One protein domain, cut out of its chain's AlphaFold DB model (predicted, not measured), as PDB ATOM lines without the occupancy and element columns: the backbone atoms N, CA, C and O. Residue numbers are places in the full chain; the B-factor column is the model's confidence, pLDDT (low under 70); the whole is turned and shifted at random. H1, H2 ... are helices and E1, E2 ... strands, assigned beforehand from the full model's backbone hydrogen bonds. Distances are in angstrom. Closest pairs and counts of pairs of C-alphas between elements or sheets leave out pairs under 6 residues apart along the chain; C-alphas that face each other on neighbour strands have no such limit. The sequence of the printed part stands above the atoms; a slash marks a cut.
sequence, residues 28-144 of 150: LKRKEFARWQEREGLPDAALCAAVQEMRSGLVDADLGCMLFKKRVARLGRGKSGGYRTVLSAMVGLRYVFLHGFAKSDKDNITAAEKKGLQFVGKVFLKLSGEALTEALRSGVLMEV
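Overview. This is residues 28 to 144 of the 150 residues of an uncharacterized protein of Roseateles depolymerans (UniProt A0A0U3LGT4). A strongly twisted sheet of six strands runs through the middle, with the longest helix, H3, slanting over one face and H2 packed on the opposite face. The sheet curls round H1, while H4 sits by the edge strand E6. The 117 printed residues hold four named helices and six named strands, in the order E1 H1 H2 E2 E3 E4 E5 H3 H4 E6; the class is mixed, helices and strands. The mixed sheet runs E2 E3 E4 E5 E1 E6, with E5 and E1 parallel and the other neighbours antiparallel. The whole is compact, with a radius of gyration of the C-alphas of 13.5 A and spans of 40 by 28 by 27 A.

Along the chain. Find C-alpha 28 at (103.295, 92.920, 92.665), where E1, residues 28 to 30, begins. H1, residues 31 to 39, and H2, residues 44 to 55, follow; H2 is 16.6 A long. Next come E2, residues 61 to 64, and E3, residues 67 to 72, the latter 15.6 A long. E4, residues 83 to 90, starts at C-alpha 83 (116.849, 87.589, 83.420) and runs 21.4 A; E5, residues 94 to 101, runs 21.5 A. H3, residues 111 to 125, spans 20.8 A, and H4, residues 129 to 137, leads to E6, residues 141 to 143, which ends at C-alpha 143 (100.471, 89.485, 93.650).

Arrangement. Begin with E2 E3 E4 E5, a meander, each strand the antiparallel neighbour of the one before, made of three hairpins. Look for N 63 and O 67 at 2.8 A between E2 and E3, N 70 and O 85 at 2.9 A between E3 and E4, and N 88 and O 96 at 2.9 A between E4 and E5. E1 is parallel to E5, with N 28 and O 95 at 2.8 A, and antiparallel to the edge strand E6, with N 29 and O 142 at 2.8 A. There are three layers, helices on both faces of the sheet: H3 and H4 on one face, H2 on the other. H3 is 7.8 A over the sheet, slantwise at 38 degrees to E4 on the local plane; its closest C-alpha pair with E4 is Gly 121 and Ser 88, 5.1 A. The closest C-alphas of H2 and E3 are those of Ala 50 and Val 72, 5.8 A; of H1 and E5, Phe 33 and His 99, 5.5 A; of H4 and E6, Ala 135 and Leu 141, 5.4 A. H1 and H2 are apart. In H1, H2, H3 and H4 every O i to N i+4 pair is within hydrogen-bond range.

Size, cuts and confidence. The C-alphas of Ser 80 and Glu 130 are the two farthest apart, 40.1 A, while those of Leu 28 and Val 144 are 5.4 A apart. The printed part has no cut and no long link. Its mean pLDDT is 87.9; look for values under 70 at residues 75 to 81 and 103 to 107 of this model.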
ATOM      1  N   LEU A  28     104.300  92.937  93.712       96.69
ATOM      2  CA  LEU A  28     103.295  92.920  92.665       96.69
ATOM      3  C   LEU A  28     103.969  92.786  91.303       96.69
ATOM      4  O   LEU A  28     105.124  93.167  91.107       96.69
ATOM      5  N   LYS A  29     103.214  92.314  90.323       97.19
ATOM      6  CA  LYS A  29     103.613  92.248  88.917       97.19
ATOM      7  C   LYS A  29     102.456  92.665  88.025       97.19
ATOM      8  O   LYS A  29     101.296  92.410  88.337       97.19
ATOM      9  N   ARG A  30     102.750  93.310  86.894       97.12
ATOM     10  CA  ARG A  30     101.724  93.558  85.868       97.12
ATOM     11  C   ARG A  30     101.329  92.252  85.185       97.12
ATOM     12  O   ARG A  30     102.169  91.373  85.002       97.12
ATOM     13  N   LYS A  31     100.100  92.178  84.674       95.19
ATOM     14  CA  LYS A  31      99.622  91.039  83.868       95.19
ATOM     15  C   LYS A  31     100.556  90.661  82.716       95.19
ATOM     16  O   LYS A  31     100.826  89.488  82.479       95.19
ATOM     17  N   GLU A  32     101.062  91.657  81.993       93.50
ATOM     18  CA  GLU A  32     101.990  91.432  80.876       93.50
ATOM     19  C   GLU A  32     103.323  90.848  81.350       93.50
ATOM     20  O   GLU A  32     103.880  89.970  80.693       93.50
ATOM     21  N   PHE A  33     103.802  91.288  82.518       95.56
ATOM     22  CA  PHE A  33     104.986  90.713  83.143       95.56
ATOM     23  C   PHE A  33     104.729  89.269  83.571       95.56
ATOM     24  O   PHE A  33     105.569  88.422  83.307       95.56
ATOM     25  N   ALA A  34     103.569  88.966  84.161       95.62
ATOM     26  CA  ALA A  34     103.205  87.602  84.548       95.62
ATOM     27  C   ALA A  34     103.182  86.647  83.341       95.62
ATOM     28  O   ALA A  34     103.743  85.558  83.407       95.62
ATOM     29  N   ARG A  35     102.632  87.086  82.200       94.44
ATOM     30  CA  ARG A  35     102.681  86.318  80.940       94.44
ATOM     31  C   ARG A  35     104.107  86.100  80.442       94.44
ATOM     32  O   ARG A  35     104.439  85.030  79.947       94.44
ATOM     33  N   TRP A  36     104.957  87.124  80.525       92.75
ATOM     34  CA  TRP A  36     106.366  86.983  80.162       92.75
ATOM     35  C   TRP A  36     107.092  86.012  81.104       92.75
ATOM     36  O   TRP A  36     107.769  85.107  80.632       92.75
ATOM     37  N   GLN A  37     106.877  86.149  82.411       92.44
ATOM     38  CA  GLN A  37     107.431  85.296  83.456       92.44
ATOM     39  C   GLN A  37     107.073  83.818  83.228       92.44
ATOM     40  O   GLN A  37     107.950  82.961  83.318       92.44
ATOM     41  N   GLU A  38     105.810  83.528  82.908       92.06
ATOM     42  CA  GLU A  38     105.322  82.176  82.614       92.06
ATOM     43  C   GLU A  38     106.018  81.573  81.387       92.06
ATOM     44  O   GLU A  38     106.533  80.459  81.461       92.06
ATOM     45  N   ARG A  39     106.122  82.329  80.283       89.88
ATOM     46  CA  ARG A  39     106.829  81.875  79.067       89.88
ATOM     47  C   ARG A  39     108.301  81.563  79.317       89.88
ATOM     48  O   ARG A  39     108.847  80.656  78.699       89.88
ATOM     49  N   GLU A  40     108.937  82.316  80.206       88.06
ATOM     50  CA  GLU A  40     110.340  82.122  80.575       88.06
ATOM     51  C   GLU A  40     110.542  81.037  81.650       88.06
ATOM     52  O   GLU A  40     111.680  80.690  81.971       88.06
ATOM     53  N   GLY A  41     109.461  80.486  82.218       88.38
ATOM     54  CA  GLY A  41     109.533  79.508  83.305       88.38
ATOM     55  C   GLY A  41     110.202  80.071  84.564       88.38
ATOM     56  O   GLY A  41     110.927  79.357  85.259       88.38
ATOM     57  N   LEU A  42     110.021  81.368  84.832       89.62
ATOM     58  CA  LEU A  42     110.607  82.052  85.982       89.62
ATOM     59  C   LEU A  42     109.661  81.935  87.196       89.62
ATOM     60  O   LEU A  42     108.547  82.451  87.142       89.62
ATOM     61  N   PRO A  43     110.053  81.285  88.305       91.06
ATOM     62  CA  PRO A  43     109.167  81.119  89.455       91.06
ATOM     63  C   PRO A  43     109.049  82.410  90.272       91.06
ATOM     64  O   PRO A  43     109.976  83.225  90.310       91.06
ATOM     65  N   ASP A  44     107.945  82.549  91.007       93.50
ATOM     66  CA  ASP A  44     107.728  83.676  91.926       93.50
ATOM     67  C   ASP A  44     108.825  83.765  92.995       93.50
ATOM     68  O   ASP A  44     109.320  84.858  93.263       93.50
ATOM     69  N   ALA A  45     109.319  82.627  93.499       91.69
ATOM     70  CA  ALA A  45     110.431  82.574  94.451       91.69
ATOM     71  C   ALA A  45     111.683  83.339  93.973       91.69
ATOM     72  O   ALA A  45     112.366  83.989  94.767       91.69
ATOM     73  N   ALA A  46     111.965  83.342  92.665       91.62
ATOM     74  CA  ALA A  46     113.094  84.087  92.113       91.62
ATOM     75  C   ALA A  46     112.857  85.608  92.152       91.62
ATOM     76  O   ALA A  46     113.779  86.372  92.449       91.62
ATOM     77  N   LEU A  47     111.622  86.056  91.902       94.25
ATOM     78  CA  LEU A  47     111.232  87.463  92.045       94.25
ATOM     79  C   LEU A  47     111.303  87.906  93.509       94.25
ATOM     80  O   LEU A  47     111.805  88.991  93.801       94.25
ATOM     81  N   CYS A  48     110.859  87.048  94.427       93.62
ATOM     82  CA  CYS A  48     110.930  87.292  95.863       93.62
ATOM     83  C   CYS A  48     112.377  87.439  96.332       93.62
ATOM     84  O   CYS A  48     112.704  88.433  96.977       93.62
ATOM     85  N   ALA A  49     113.269  86.531  95.929       92.06
ATOM     86  CA  ALA A  49     114.698  86.642  96.215       92.06
ATOM     87  C   ALA A  49     115.292  87.954  95.672       92.06
ATOM     88  O   ALA A  49     116.031  88.642  96.373       92.06
ATOM     89  N   ALA A  50     114.915  88.360  94.455       92.88
ATOM     90  CA  ALA A  50     115.367  89.621  93.875       92.88
ATOM     91  C   ALA A  50     114.897  90.850  94.678       92.88
ATOM     92  O   ALA A  50     115.665  91.797  94.849       92.88
ATOM     93  N   VAL A  51     113.668  90.832  95.206       94.12
ATOM     94  CA  VAL A  51     113.164  91.886  96.100       94.12
ATOM     95  C   VAL A  51     113.887  91.874  97.447       94.12
ATOM     96  O   VAL A  51     114.218  92.948  97.946       94.12
ATOM     97  N   GLN A  52     114.178  90.705  98.024       92.38
ATOM     98  CA  GLN A  52     114.954  90.622  99.269       92.38
ATOM     99  C   GLN A  52     116.356  91.208  99.093       92.38
ATOM    100  O   GLN A  52     116.793  92.016  99.906       92.38
ATOM    101  N   GLU A  53     117.021  90.911  97.976       91.62
ATOM    102  CA  GLU A  53     118.296  91.547  97.640       91.62
ATOM    103  C   GLU A  53     118.170  93.078  97.575       91.62
ATOM    104  O   GLU A  53     119.004  93.787  98.136       91.62
ATOM    105  N   MET A  54     117.111  93.607  96.948       92.62
ATOM    106  CA  MET A  54     116.871  95.055  96.907       92.62
ATOM    107  C   MET A  54     116.601  95.651  98.293       92.62
ATOM    108  O   MET A  54     117.056  96.761  98.563       92.62
ATOM    109  N   ARG A  55     115.912  94.924  99.183       91.00
ATOM    110  CA  ARG A  55     115.715  95.325 100.587       91.00
ATOM    111  C   ARG A  55     117.048  95.428 101.331       91.00
ATOM    112  O   ARG A  55     117.214  96.337 102.135       91.00
ATOM    113  N   SER A  56     118.009  94.564 101.012       89.38
ATOM    114  CA  SER A  56     119.384  94.619 101.527       89.38
ATOM    115  C   SER A  56     120.284  95.635 100.804       89.38
ATOM    116  O   SER A  56     121.489  95.658 101.040       89.38
ATOM    117  N   GLY A  57     119.733  96.467  99.913       88.62
ATOM    118  CA  GLY A  57     120.480  97.494  99.177       88.62
ATOM    119  C   GLY A  57     121.190  96.996  97.913       88.62
ATOM    120  O   GLY A  57     121.888  97.770  97.261       88.62
ATOM    121  N   LEU A  58     121.007  95.730  97.522       88.81
ATOM    122  CA  LEU A  58     121.606  95.167  96.312       88.81
ATOM    123  C   LEU A  58     120.721  95.450  95.094       88.81
ATOM    124  O   LEU A  58     119.801  94.694  94.761       88.81
ATOM    125  N   VAL A  59     121.040  96.532  94.393       87.88
ATOM    126  CA  VAL A  59     120.372  96.991  93.168       87.88
ATOM    127  C   VAL A  59     121.371  96.946  92.009       87.88
ATOM    128  O   VAL A  59     122.499  97.400  92.161       87.88
ATOM    129  N   ASP A  60     120.975  96.411  90.847       88.31
ATOM    130  CA  ASP A  60     121.881  96.333  89.688       88.31
ATOM    131  C   ASP A  60     122.015  97.677  88.957       88.31
ATOM    132  O   ASP A  60     123.113  98.038  88.537       88.31
ATOM    133  N   ALA A  61     120.912  98.414  88.776       90.25
ATOM    134  CA  ALA A  61     120.955  99.792  88.287       90.25
ATOM    135  C   ALA A  61     119.726 100.602  88.720       90.25
ATOM    136  O   ALA A  61     118.593 100.120  88.646       90.25
ATOM    137  N   ASP A  62     119.947 101.862  89.086       92.00
ATOM    138  CA  ASP A  62     118.893 102.854  89.297       92.00
ATOM    139  C   ASP A  62     118.651 103.635  87.996       92.00
ATOM    140  O   ASP A  62     119.560 104.241  87.425       92.00
ATOM    141  N   LEU A  63     117.418 103.600  87.490       90.00
ATOM    142  CA  LEU A  63     117.003 104.360  86.310       90.00
ATOM    143  C   LEU A  63     116.368 105.708  86.688       90.00
ATOM    144  O   LEU A  63     115.951 106.459  85.804       90.00
ATOM    145  N   GLY A  64     116.318 106.050  87.969       90.38
ATOM    146  CA  GLY A  64     115.705 107.244  88.524       90.38
ATOM    147  C   GLY A  64     114.184 107.150  88.564       90.38
ATOM    148  O   GLY A  64     113.561 106.332  87.883       90.38
ATOM    149  N   CYS A  65     113.560 108.050  89.329       91.75
ATOM    150  CA  CYS A  65     112.104 108.097  89.491       91.75
ATOM    151  C   CYS A  65     111.506 106.787  90.036       91.75
ATOM    152  O   CYS A  65     110.403 106.415  89.636       91.75
ATOM    153  N   MET A  66     112.206 106.140  90.979       93.50
ATOM    154  CA  MET A  66     111.763 104.901  91.637       93.50
ATOM    155  C   MET A  66     111.649 103.722  90.661       93.50
ATOM    156  O   MET A  66     110.808 102.844  90.847       93.50
ATOM    157  N   LEU A  67     112.454 103.729  89.595       94.62
ATOM    158  CA  LEU A  67     112.527 102.688  88.578       94.62
ATOM    159  C   LEU A  67     113.918 102.057  88.622       94.62
ATOM    160  O   LEU A  67     114.919 102.760  88.530       94.62
ATOM    161  N   PHE A  68     113.976 100.735  88.705       93.44
ATOM    162  CA  PHE A  68     115.210  99.986  88.888       93.44
ATOM    163  C   PHE A  68     115.315  98.870  87.859       93.44
ATOM    164  O   PHE A  68     114.312  98.251  87.494       93.44
ATOM    165  N   LYS A  69     116.542  98.586  87.422       91.69
ATOM    166  CA  LYS A  69     116.862  97.313  86.777       91.69
ATOM    167  C   LYS A  69     117.374  96.345  87.830       91.69
ATOM    168  O   LYS A  69     118.211  96.709  88.659       91.69
ATOM    169  N   LYS A  70     116.901  95.105  87.757       92.25
ATOM    170  CA  LYS A  70     117.305  94.025  88.654       92.25
ATOM    171  C   LYS A  70     117.502  92.730  87.882       92.25
ATOM    172  O   LYS A  70     116.655  92.345  87.067       92.25
ATOM    173  N   ARG A  71     118.620  92.057  88.137       89.19
ATOM    174  CA  ARG A  71     118.891  90.706  87.657       89.19
ATOM    175  C   ARG A  71     118.170  89.707  88.546       89.19
ATOM    176  O   ARG A  71     118.290  89.751  89.768       89.19
ATOM    177  N   VAL A  72     117.452  88.790  87.914       89.25
ATOM    178  CA  VAL A  72     116.727  87.709  88.576       89.25
ATOM    179  C   VAL A  72     117.365  86.387  88.168       89.25
ATOM    180  O   VAL A  72     117.556  86.115  86.979       89.25
ATOM    181  N   ALA A  73     117.752  85.585  89.160       84.25
ATOM    182  CA  ALA A  73     118.386  84.294  88.925       84.25
ATOM    183  C   ALA A  73     117.420  83.314  88.245       84.25
ATOM    184  O   ALA A  73     116.208  83.364  88.449       84.25
ATOM    185  N   ARG A  74     117.971  82.407  87.438       76.94
ATOM    186  CA  ARG A  74     117.203  81.352  86.776       76.94
ATOM    187  C   ARG A  74     117.204  80.091  87.640       76.94
ATOM    188  O   ARG A  74     118.196  79.791  88.299       76.94
ATOM    189  N   LEU A  75     116.130  79.307  87.569       69.19
ATOM    190  CA  LEU A  75     116.115  77.949  88.117       69.19
ATOM    191  C   LEU A  75     117.264  77.110  87.531       69.19
ATOM    192  O   LEU A  75     117.424  77.022  86.311       69.19
ATOM    193  N   GLY A  76     118.080  76.511  88.403       65.50
ATOM    194  CA  GLY A  76     119.138  75.564  88.026       65.50
ATOM    195  C   GLY A  76     120.332  76.146  87.252       65.50
ATOM    196  O   GLY A  76     121.165  75.389  86.757       65.50
ATOM    197  N   ARG A  77     120.448  77.474  87.113       59.56
ATOM    198  CA  ARG A  77     121.582  78.149  86.452       59.56
ATOM    199  C   ARG A  77     122.003  79.368  87.279       59.56
ATOM    200  O   ARG A  77     121.162  80.155  87.696       59.56
ATOM    201  N   GLY A  78     123.311  79.548  87.483       58.53
ATOM    202  CA  GLY A  78     123.857  80.709  88.198       58.53
ATOM    203  C   GLY A  78     123.486  82.064  87.567       58.53
ATOM    204  O   GLY A  78     123.036  82.143  86.421       58.53
ATOM    205  N   LYS A  79     123.713  83.161  88.307       57.59
ATOM    206  CA  LYS A  79     123.314  84.541  87.936       57.59
ATOM    207  C   LYS A  79     123.860  85.042  86.589       57.59
ATOM    208  O   LYS A  79     123.307  85.985  86.028       57.59
ATOM    209  N   SER A  80     124.915  84.426  86.053       57.62
ATOM    210  CA  SER A  80     125.547  84.805  84.779       57.62
ATOM    211  C   SER A  80     124.635  84.648  83.553       57.62
ATOM    212  O   SER A  80     124.903  85.270  82.530       57.62
ATOM    213  N   GLY A  81     123.536  83.890  83.661       62.38
ATOM    214  CA  GLY A  81     122.500  83.763  82.625       62.38
ATOM    215  C   GLY A  81     121.097  84.187  83.070       62.38
ATOM    216  O   GLY A  81     120.125  83.720  82.480       62.38
ATOM    217  N   GLY A  82     120.990  84.984  84.140       75.56
ATOM    218  CA  GLY A  82     119.713  85.426  84.705       75.56
ATOM    219  C   GLY A  82     118.969  86.437  83.830       75.56
ATOM    220  O   GLY A  82     119.543  87.068  82.939       75.56
ATOM    221  N   TYR A  83     117.683  86.616  84.113       85.81
ATOM    222  CA  TYR A  83     116.849  87.589  83.420       85.81
ATOM    223  C   TYR A  83     117.104  88.996  83.934       85.81
ATOM    224  O   TYR A  83     117.380  89.199  85.117       85.81
ATOM    225  N   ARG A  84     116.968  89.987  83.056       87.06
ATOM    226  CA  ARG A  84     116.925  91.388  83.468       87.06
ATOM    227  C   ARG A  84     115.477  91.822  83.539       87.06
ATOM    228  O   ARG A  84     114.715  91.628  82.598       87.06
ATOM    229  N   THR A  85     115.113  92.406  84.665       92.31
ATOM    230  CA  THR A  85     113.769  92.912  84.915       92.31
ATOM    231  C   THR A  85     113.835  94.394  85.217       92.31
ATOM    232  O   THR A  85     114.831  94.894  85.745       92.31
ATOM    233  N   VAL A  86     112.765  95.091  84.861       94.31
ATOM    234  CA  VAL A  86     112.501  96.461  85.269       94.31
ATOM    235  C   VAL A  86     111.352  96.428  86.250       94.31
ATOM    236  O   VAL A  86     110.263  95.935  85.936       94.31
ATOM    237  N   LEU A  87     111.582  96.996  87.424       96.25
ATOM    238  CA  LEU A  87     110.549  97.166  88.424       96.25
ATOM    239  C   LEU A  87     110.574  98.575  88.993       96.25
ATOM    240  O   LEU A  87     111.608  99.243  89.004       96.25
ATOM    241  N   SER A  88     109.427  99.005  89.493       96.50
ATOM    242  CA  SER A  88     109.347 100.187  90.333       96.50
ATOM    243  C   SER A  88     109.283  99.799  91.794       96.50
ATOM    244  O   SER A  88     108.594  98.847  92.149       96.50
ATOM    245  N   ALA A  89     110.001 100.534  92.639       94.62
ATOM    246  CA  ALA A  89     110.073 100.227  94.059       94.62
ATOM    247  C   ALA A  89     110.036 101.490  94.920       94.62
ATOM    248  O   ALA A  89     110.793 102.435  94.704       94.62
ATOM    249  N   MET A  90     109.185 101.464  95.940       91.94
ATOM    250  CA  MET A  90     109.348 102.262  97.147       91.94
ATOM    251  C   MET A  90     109.837 101.294  98.221       91.94
ATOM    252  O   MET A  90     109.056 100.483  98.725       91.94
ATOM    253  N   VAL A  91     111.147 101.310  98.482       83.31
ATOM    254  CA  VAL A  91     111.800 100.340  99.372       83.31
ATOM    255  C   VAL A  91     111.129 100.364 100.745       83.31
ATOM    256  O   VAL A  91     110.933 101.428 101.324       83.31
ATOM    257  N   GLY A  92     110.741  99.184 101.231       79.75
ATOM    258  CA  GLY A  92     110.010  99.011 102.494       79.75
ATOM    259  C   GLY A  92     108.494  99.211 102.405       79.75
ATOM    260  O   GLY A  92     107.826  99.067 103.419       79.75
ATOM    261  N   LEU A  93     107.948  99.523 101.222       86.44
ATOM    262  CA  LEU A  93     106.506  99.702 101.028       86.44
ATOM    263  C   LEU A  93     105.937  98.835  99.897       86.44
ATOM    264  O   LEU A  93     105.007  98.065 100.113       86.44
ATOM    265  N   ARG A  94     106.441  98.987  98.664       91.88
ATOM    266  CA  ARG A  94     105.845  98.338  97.485       91.88
ATOM    267  C   ARG A  94     106.850  98.155  96.359       91.88
ATOM    268  O   ARG A  94     107.605  99.072  96.040       91.88
ATOM    269  N   TYR A  95     106.787  96.998  95.714       96.31
ATOM    270  CA  TYR A  95     107.587  96.600  94.564       96.31
ATOM    271  C   TYR A  95     106.641  96.155  93.451       96.31
ATOM    272  O   TYR A  95     105.738  95.359  93.692       96.31
ATOM    273  N   VAL A  96     106.822  96.675  92.238       97.12
ATOM    274  CA  VAL A  96     105.961  96.372  91.090       97.12
ATOM    275  C   VAL A  96     106.820  96.031  89.881       97.12
ATOM    276  O   VAL A  96     107.444  96.915  89.294       97.12
ATOM    277  N   PHE A  97     106.839  94.760  89.484       97.19
ATOM    278  CA  PHE A  97     107.505  94.310  88.263       97.19
ATOM    279  C   PHE A  97     106.735  94.779  87.025       97.19
ATOM    280  O   PHE A  97     105.551  94.470  86.847       97.19
ATOM    281  N   LEU A  98     107.410  95.549  86.168       95.50
ATOM    282  CA  LEU A  98     106.798  96.213  85.017       95.50
ATOM    283  C   LEU A  98     107.104  95.492  83.706       95.50
ATOM    284  O   LEU A  98     106.199  95.328  82.881       95.50
ATOM    285  N   HIS A  99     108.365  95.089  83.516       92.69
ATOM    286  CA  HIS A  99     108.860  94.515  82.265       92.69
ATOM    287  C   HIS A  99     110.031  93.549  82.496       92.69
ATOM    288  O   HIS A  99     110.813  93.737  83.426       92.69
ATOM    289  N   GLY A 100     110.165  92.526  81.652       90.81
ATOM    290  CA  GLY A 100     111.281  91.582  81.659       90.81
ATOM    291  C   GLY A 100     111.847  91.416  80.253       90.81
ATOM    292  O   GLY A 100     111.086  91.379  79.290       90.81
ATOM    293  N   PHE A 101     113.173  91.346  80.135       82.94
ATOM    294  CA  PHE A 101     113.861  91.199  78.851       82.94
ATOM    295  C   PHE A 101     114.158  89.729  78.559       82.94
ATOM    296  O   PHE A 101     114.711  89.022  79.409       82.94
ATOM    297  N   ALA A 102     113.841  89.282  77.342       70.44
ATOM    298  CA  ALA A 102     114.254  87.973  76.851       70.44
ATOM    299  C   ALA A 102     115.780  87.910  76.651       70.44
ATOM    300  O   ALA A 102     116.458  88.924  76.484       70.44
ATOM    301  N   LYS A 103     116.326  86.689  76.636       59.31
ATOM    302  CA  LYS A 103     117.770  86.367  76.623       59.31
ATOM    303  C   LYS A 103     118.583  87.014  75.478       59.31
ATOM    304  O   LYS A 103     119.808  87.074  75.578       59.31
ATOM    305  N   SER A 104     117.927  87.497  74.423       57.22
ATOM    306  CA  SER A 104     118.561  88.046  73.214       57.22
ATOM    307  C   SER A 104     118.062  89.436  72.812       57.22
ATOM    308  O   SER A 104     118.646  90.034  71.909       57.22
ATOM    309  N   ASP A 105     117.046  89.974  73.490       56.59
ATOM    310  CA  ASP A 105     116.639  91.357  73.273       56.59
ATOM    311  C   ASP A 105     117.644  92.266  73.972       56.59
ATOM    312  O   ASP A 105     117.909  92.146  75.173       56.59
ATOM    313  N   LYS A 106     118.268  93.157  73.197       54.09
ATOM    314  CA  LYS A 106     119.169  94.169  73.746       54.09
ATOM    315  C   LYS A 106     118.414  94.925  74.845       54.09
ATOM    316  O   LYS A 106     117.350  95.473  74.595       54.09
ATOM    317  N   ASP A 107     119.014  94.976  76.035       62.53
ATOM    318  CA  ASP A 107     118.593  95.669  77.273       62.53
ATOM    319  C   ASP A 107     118.555  97.213  77.127       62.53
ATOM    320  O   ASP A 107     118.915  97.987  78.023       62.53
ATOM    321  N   ASN A 108     118.171  97.692  75.947       70.25
ATOM    322  CA  ASN A 108     118.239  99.082  75.558       70.25
ATOM    323  C   ASN A 108     116.846  99.696  75.671       70.25
ATOM    324  O   ASN A 108     116.107  99.791  74.701       70.25
ATOM    325  N   ILE A 109     116.496 100.102  76.890       80.62
ATOM    326  CA  ILE A 109     115.303 100.912  77.138       80.62
ATOM    327  C   ILE A 109     115.555 102.291  76.530       80.62
ATOM    328  O   ILE A 109     116.435 103.024  76.992       80.62
ATOM    329  N   THR A 110     114.785 102.658  75.512       87.00
ATOM    330  CA  THR A 110     114.833 103.999  74.925       87.00
ATOM    331  C   THR A 110     114.418 105.056  75.950       87.00
ATOM    332  O   THR A 110     113.733 104.785  76.939       87.00
ATOM    333  N   ALA A 111     114.788 106.316  75.717       88.88
ATOM    334  CA  ALA A 111     114.390 107.407  76.607       88.88
ATOM    335  C   ALA A 111     112.856 107.549  76.726       88.88
ATOM    336  O   ALA A 111     112.355 107.908  77.794       88.88
ATOM    337  N   ALA A 112     112.116 107.248  75.654       89.56
ATOM    338  CA  ALA A 112     110.657 107.277  75.644       89.56
ATOM    339  C   ALA A 112     110.061 106.137  76.484       89.56
ATOM    340  O   ALA A 112     109.247 106.396  77.373       89.56
ATOM    341  N   GLU A 113     110.526 104.900  76.286       89.94
ATOM    342  CA  GLU A 113     110.094 103.746  77.087       89.94
ATOM    343  C   GLU A 113     110.421 103.944  78.566       89.94
ATOM    344  O   GLU A 113     109.580 103.698  79.428       89.94
ATOM    345  N   LYS A 114     111.613 104.472  78.872       91.62
ATOM    346  CA  LYS A 114     112.020 104.797  80.240       91.62
ATOM    347  C   LYS A 114     111.034 105.766  80.891       91.62
ATOM    348  O   LYS A 114     110.596 105.513  82.011       91.62
ATOM    349  N   LYS A 115     110.660 106.853  80.208       92.88
ATOM    350  CA  LYS A 115     109.677 107.822  80.723       92.88
ATOM    351  C   LYS A 115     108.306 107.180  80.943       92.88
ATOM    352  O   LYS A 115     107.693 107.418  81.983       92.88
ATOM    353  N   GLY A 116     107.852 106.338  80.013       93.31
ATOM    354  CA  GLY A 116     106.601 105.588  80.153       93.31
ATOM    355  C   GLY A 116     106.613 104.661  81.372       93.31
ATOM    356  O   GLY A 116     105.706 104.711  82.201       93.31
ATOM    357  N   LEU A 117     107.686 103.886  81.542       93.12
ATOM    358  CA  LEU A 117     107.874 102.991  82.687       93.12
ATOM    359  C   LEU A 117     107.947 103.757  84.014       93.12
ATOM    360  O   LEU A 117     107.334 103.337  84.990       93.12
ATOM    361  N   GLN A 118     108.630 104.904  84.052       94.06
ATOM    362  CA  GLN A 118     108.672 105.771  85.233       94.06
ATOM    363  C   GLN A 118     107.289 106.324  85.598       94.06
ATOM    364  O   GLN A 118     106.944 106.386  86.779       94.06
ATOM    365  N   PHE A 119     106.498 106.739  84.606       94.38
ATOM    366  CA  PHE A 119     105.144 107.240  84.829       94.38
ATOM    367  C   PHE A 119     104.242 106.143  85.399       94.38
ATOM    368  O   PHE A 119     103.688 106.299  86.487       94.38
ATOM    369  N   VAL A 120     104.166 105.005  84.706       93.94
ATOM    370  CA  VAL A 120     103.351 103.853  85.109       93.94
ATOM    371  C   VAL A 120     103.774 103.332  86.485       93.94
ATOM    372  O   VAL A 120     102.936 103.100  87.354       93.94
ATOM    373  N   GLY A 121     105.081 103.219  86.719       93.81
ATOM    374  CA  GLY A 121     105.645 102.813  88.000       93.81
ATOM    375  C   GLY A 121     105.218 103.716  89.155       93.81
ATOM    376  O   GLY A 121     104.739 103.230  90.179       93.81
ATOM    377  N   LYS A 122     105.310 105.041  88.980       93.12
ATOM    378  CA  LYS A 122     104.851 106.014  89.986       93.12
ATOM    379  C   LYS A 122     103.359 105.900  90.278       93.12
ATOM    380  O   LYS A 122     102.981 106.030  91.440       93.12
ATOM    381  N   VAL A 123     102.530 105.681  89.256       93.94
ATOM    382  CA  VAL A 123     101.082 105.496  89.434       93.94
ATOM    383  C   VAL A 123     100.817 104.276  90.316       93.94
ATOM    384  O   VAL A 123     100.138 104.404  91.332       93.94
ATOM    385  N   PHE A 124     101.428 103.127  90.013       94.00
ATOM    386  CA  PHE A 124     101.228 101.907  90.800       94.00
ATOM    387  C   PHE A 124     101.763 101.998  92.235       94.00
ATOM    388  O   PHE A 124     101.114 101.535  93.178       94.00
ATOM    389  N   LEU A 125     102.916 102.642  92.434       92.69
ATOM    390  CA  LEU A 125     103.469 102.862  93.773       92.69
ATOM    391  C   LEU A 125     102.576 103.752  94.649       92.69
ATOM    392  O   LEU A 125     102.604 103.614  95.867       92.69
ATOM    393  N   LYS A 126     101.775 104.638  94.044       91.31
ATOM    394  CA  LYS A 126     100.912 105.598  94.749       91.31
ATOM    395  C   LYS A 126      99.442 105.187  94.837       91.31
ATOM    396  O   LYS A 126      98.651 105.958  95.375       91.31
ATOM    397  N   LEU A 127      99.060 104.008  94.335       90.62
ATOM    398  CA  LEU A 127      97.686 103.519  94.483       90.62
ATOM    399  C   LEU A 127      97.304 103.428  95.966       90.62
ATOM    400  O   LEU A 127      98.066 102.869  96.768       90.62
ATOM    401  N   SER A 128      96.117 103.951  96.289       89.50
ATOM    402  CA  SER A 128      95.461 103.765  97.586       89.50
ATOM    403  C   SER A 128      95.123 102.289  97.819       89.50
ATOM    404  O   SER A 128      95.199 101.477  96.896       89.50
ATOM    405  N   GLY A 129      94.737 101.934  99.049       85.94
ATOM    406  CA  GLY A 129      94.292 100.574  99.377       85.94
ATOM    407  C   GLY A 129      93.169 100.089  98.464       85.94
ATOM    408  O   GLY A 129      93.305  99.061  97.809       85.94
ATOM    409  N   GLU A 130      92.113 100.887  98.339       88.56
ATOM    410  CA  GLU A 130      90.956 100.591  97.486       88.56
ATOM    411  C   GLU A 130      91.339 100.450  96.009       88.56
ATOM    412  O   GLU A 130      90.965  99.475  95.359       88.56
ATOM    413  N   ALA A 131      92.142 101.382  95.484       90.31
ATOM    414  CA  ALA A 131      92.559 101.349  94.087       90.31
ATOM    415  C   ALA A 131      93.518 100.184  93.796       90.31
ATOM    416  O   ALA A 131      93.504  99.640  92.693       90.31
ATOM    417  N   LEU A 132      94.341  99.775  94.771       90.38
ATOM    418  CA  LEU A 132      95.163  98.575  94.641       90.38
ATOM    419  C   LEU A 132      94.292  97.318  94.618       90.38
ATOM    420  O   LEU A 132      94.500  96.466  93.758       90.38
ATOM    421  N   THR A 133      93.313  97.215  95.518       89.94
ATOM    422  CA  THR A 133      92.356  96.101  95.534       89.94
ATOM    423  C   THR A 133      91.626  95.995  94.200       89.94
ATOM    424  O   THR A 133      91.525  94.905  93.645       89.94
ATOM    425  N   GLU A 134      91.187  97.114  93.628       92.31
ATOM    426  CA  GLU A 134      90.553  97.116  92.310       92.31
ATOM    427  C   GLU A 134      91.530  96.724  91.189       92.31
ATOM    428  O   GLU A 134      91.196  95.931  90.307       92.31
ATOM    429  N   ALA A 135      92.778  97.200  91.237       93.06
ATOM    430  CA  ALA A 135      93.812  96.808  90.277       93.06
ATOM    431  C   ALA A 135      94.136  95.301  90.335       93.06
ATOM    432  O   ALA A 135      94.443  94.703  89.302       93.06
ATOM    433  N   LEU A 136      94.046  94.691  91.521       92.81
ATOM    434  CA  LEU A 136      94.180  93.246  91.721       92.81
ATOM    435  C   LEU A 136      92.954  92.491  91.193       92.81
ATOM    436  O   LEU A 136      93.103  91.541  90.429       92.81
ATOM    437  N   ARG A 137      91.739  92.940  91.535       92.94
ATOM    438  CA  ARG A 137      90.475  92.319  91.091       92.94
ATOM    439  C   ARG A 137      90.304  92.349  89.575       92.94
ATOM    440  O   ARG A 137      89.881  91.361  88.986       92.94
ATOM    441  N   SER A 138      90.667  93.462  88.943       94.50
ATOM    442  CA  SER A 138      90.661  93.616  87.482       94.50
ATOM    443  C   SER A 138      91.805  92.863  86.785       94.50
ATOM    444  O   SER A 138      91.818  92.738  85.558       94.50
ATOM    445  N   GLY A 139      92.781  92.357  87.547       93.00
ATOM    446  CA  GLY A 139      93.948  91.646  87.033       93.00
ATOM    447  C   GLY A 139      94.942  92.540  86.292       93.00
ATOM    448  O   GLY A 139      95.758  92.025  85.531       93.00
ATOM    449  N   VAL A 140      94.880  93.866  86.467       94.94
ATOM    450  CA  VAL A 140      95.909  94.801  85.973       94.94
ATOM    451  C   VAL A 140      97.228  94.544  86.701       94.94
ATOM    452  O   VAL A 140      98.297  94.478  86.079       94.94
ATOM    453  N   LEU A 141      97.128  94.361  88.017       95.81
ATOM    454  CA  LEU A 141      98.197  93.907  88.889       95.81
ATOM    455  C   LEU A 141      97.875  92.512  89.413       95.81
ATOM    456  O   LEU A 141      96.719  92.126  89.552       95.81
ATOM    457  N   MET A 142      98.924  91.763  89.712       96.00
ATOM    458  CA  MET A 142      98.858  90.454  90.340       96.00
ATOM    459  C   MET A 142      99.872  90.426  91.477       96.00
ATOM    460  O   MET A 142     100.954  91.006  91.357       96.00
ATOM    461  N   GLU A 143      99.530  89.759  92.569       94.88
ATOM    462  CA  GLU A 143     100.471  89.485  93.650       94.88
ATOM    463  C   GLU A 143     101.537  88.479  93.194       94.88
ATOM    464  O   GLU A 143     101.282  87.605  92.360       94.88
ATOM    465  N   VAL A 144     102.755  88.640  93.707       94.50
ATOM    466  CA  VAL A 144     103.813  87.633  93.602       94.50
ATOM    467  C   VAL A 144     103.761  86.778  94.861       94.50
ATOM    468  O   VAL A 144     103.900  87.308  95.963       94.50
TER     469      VAL A 144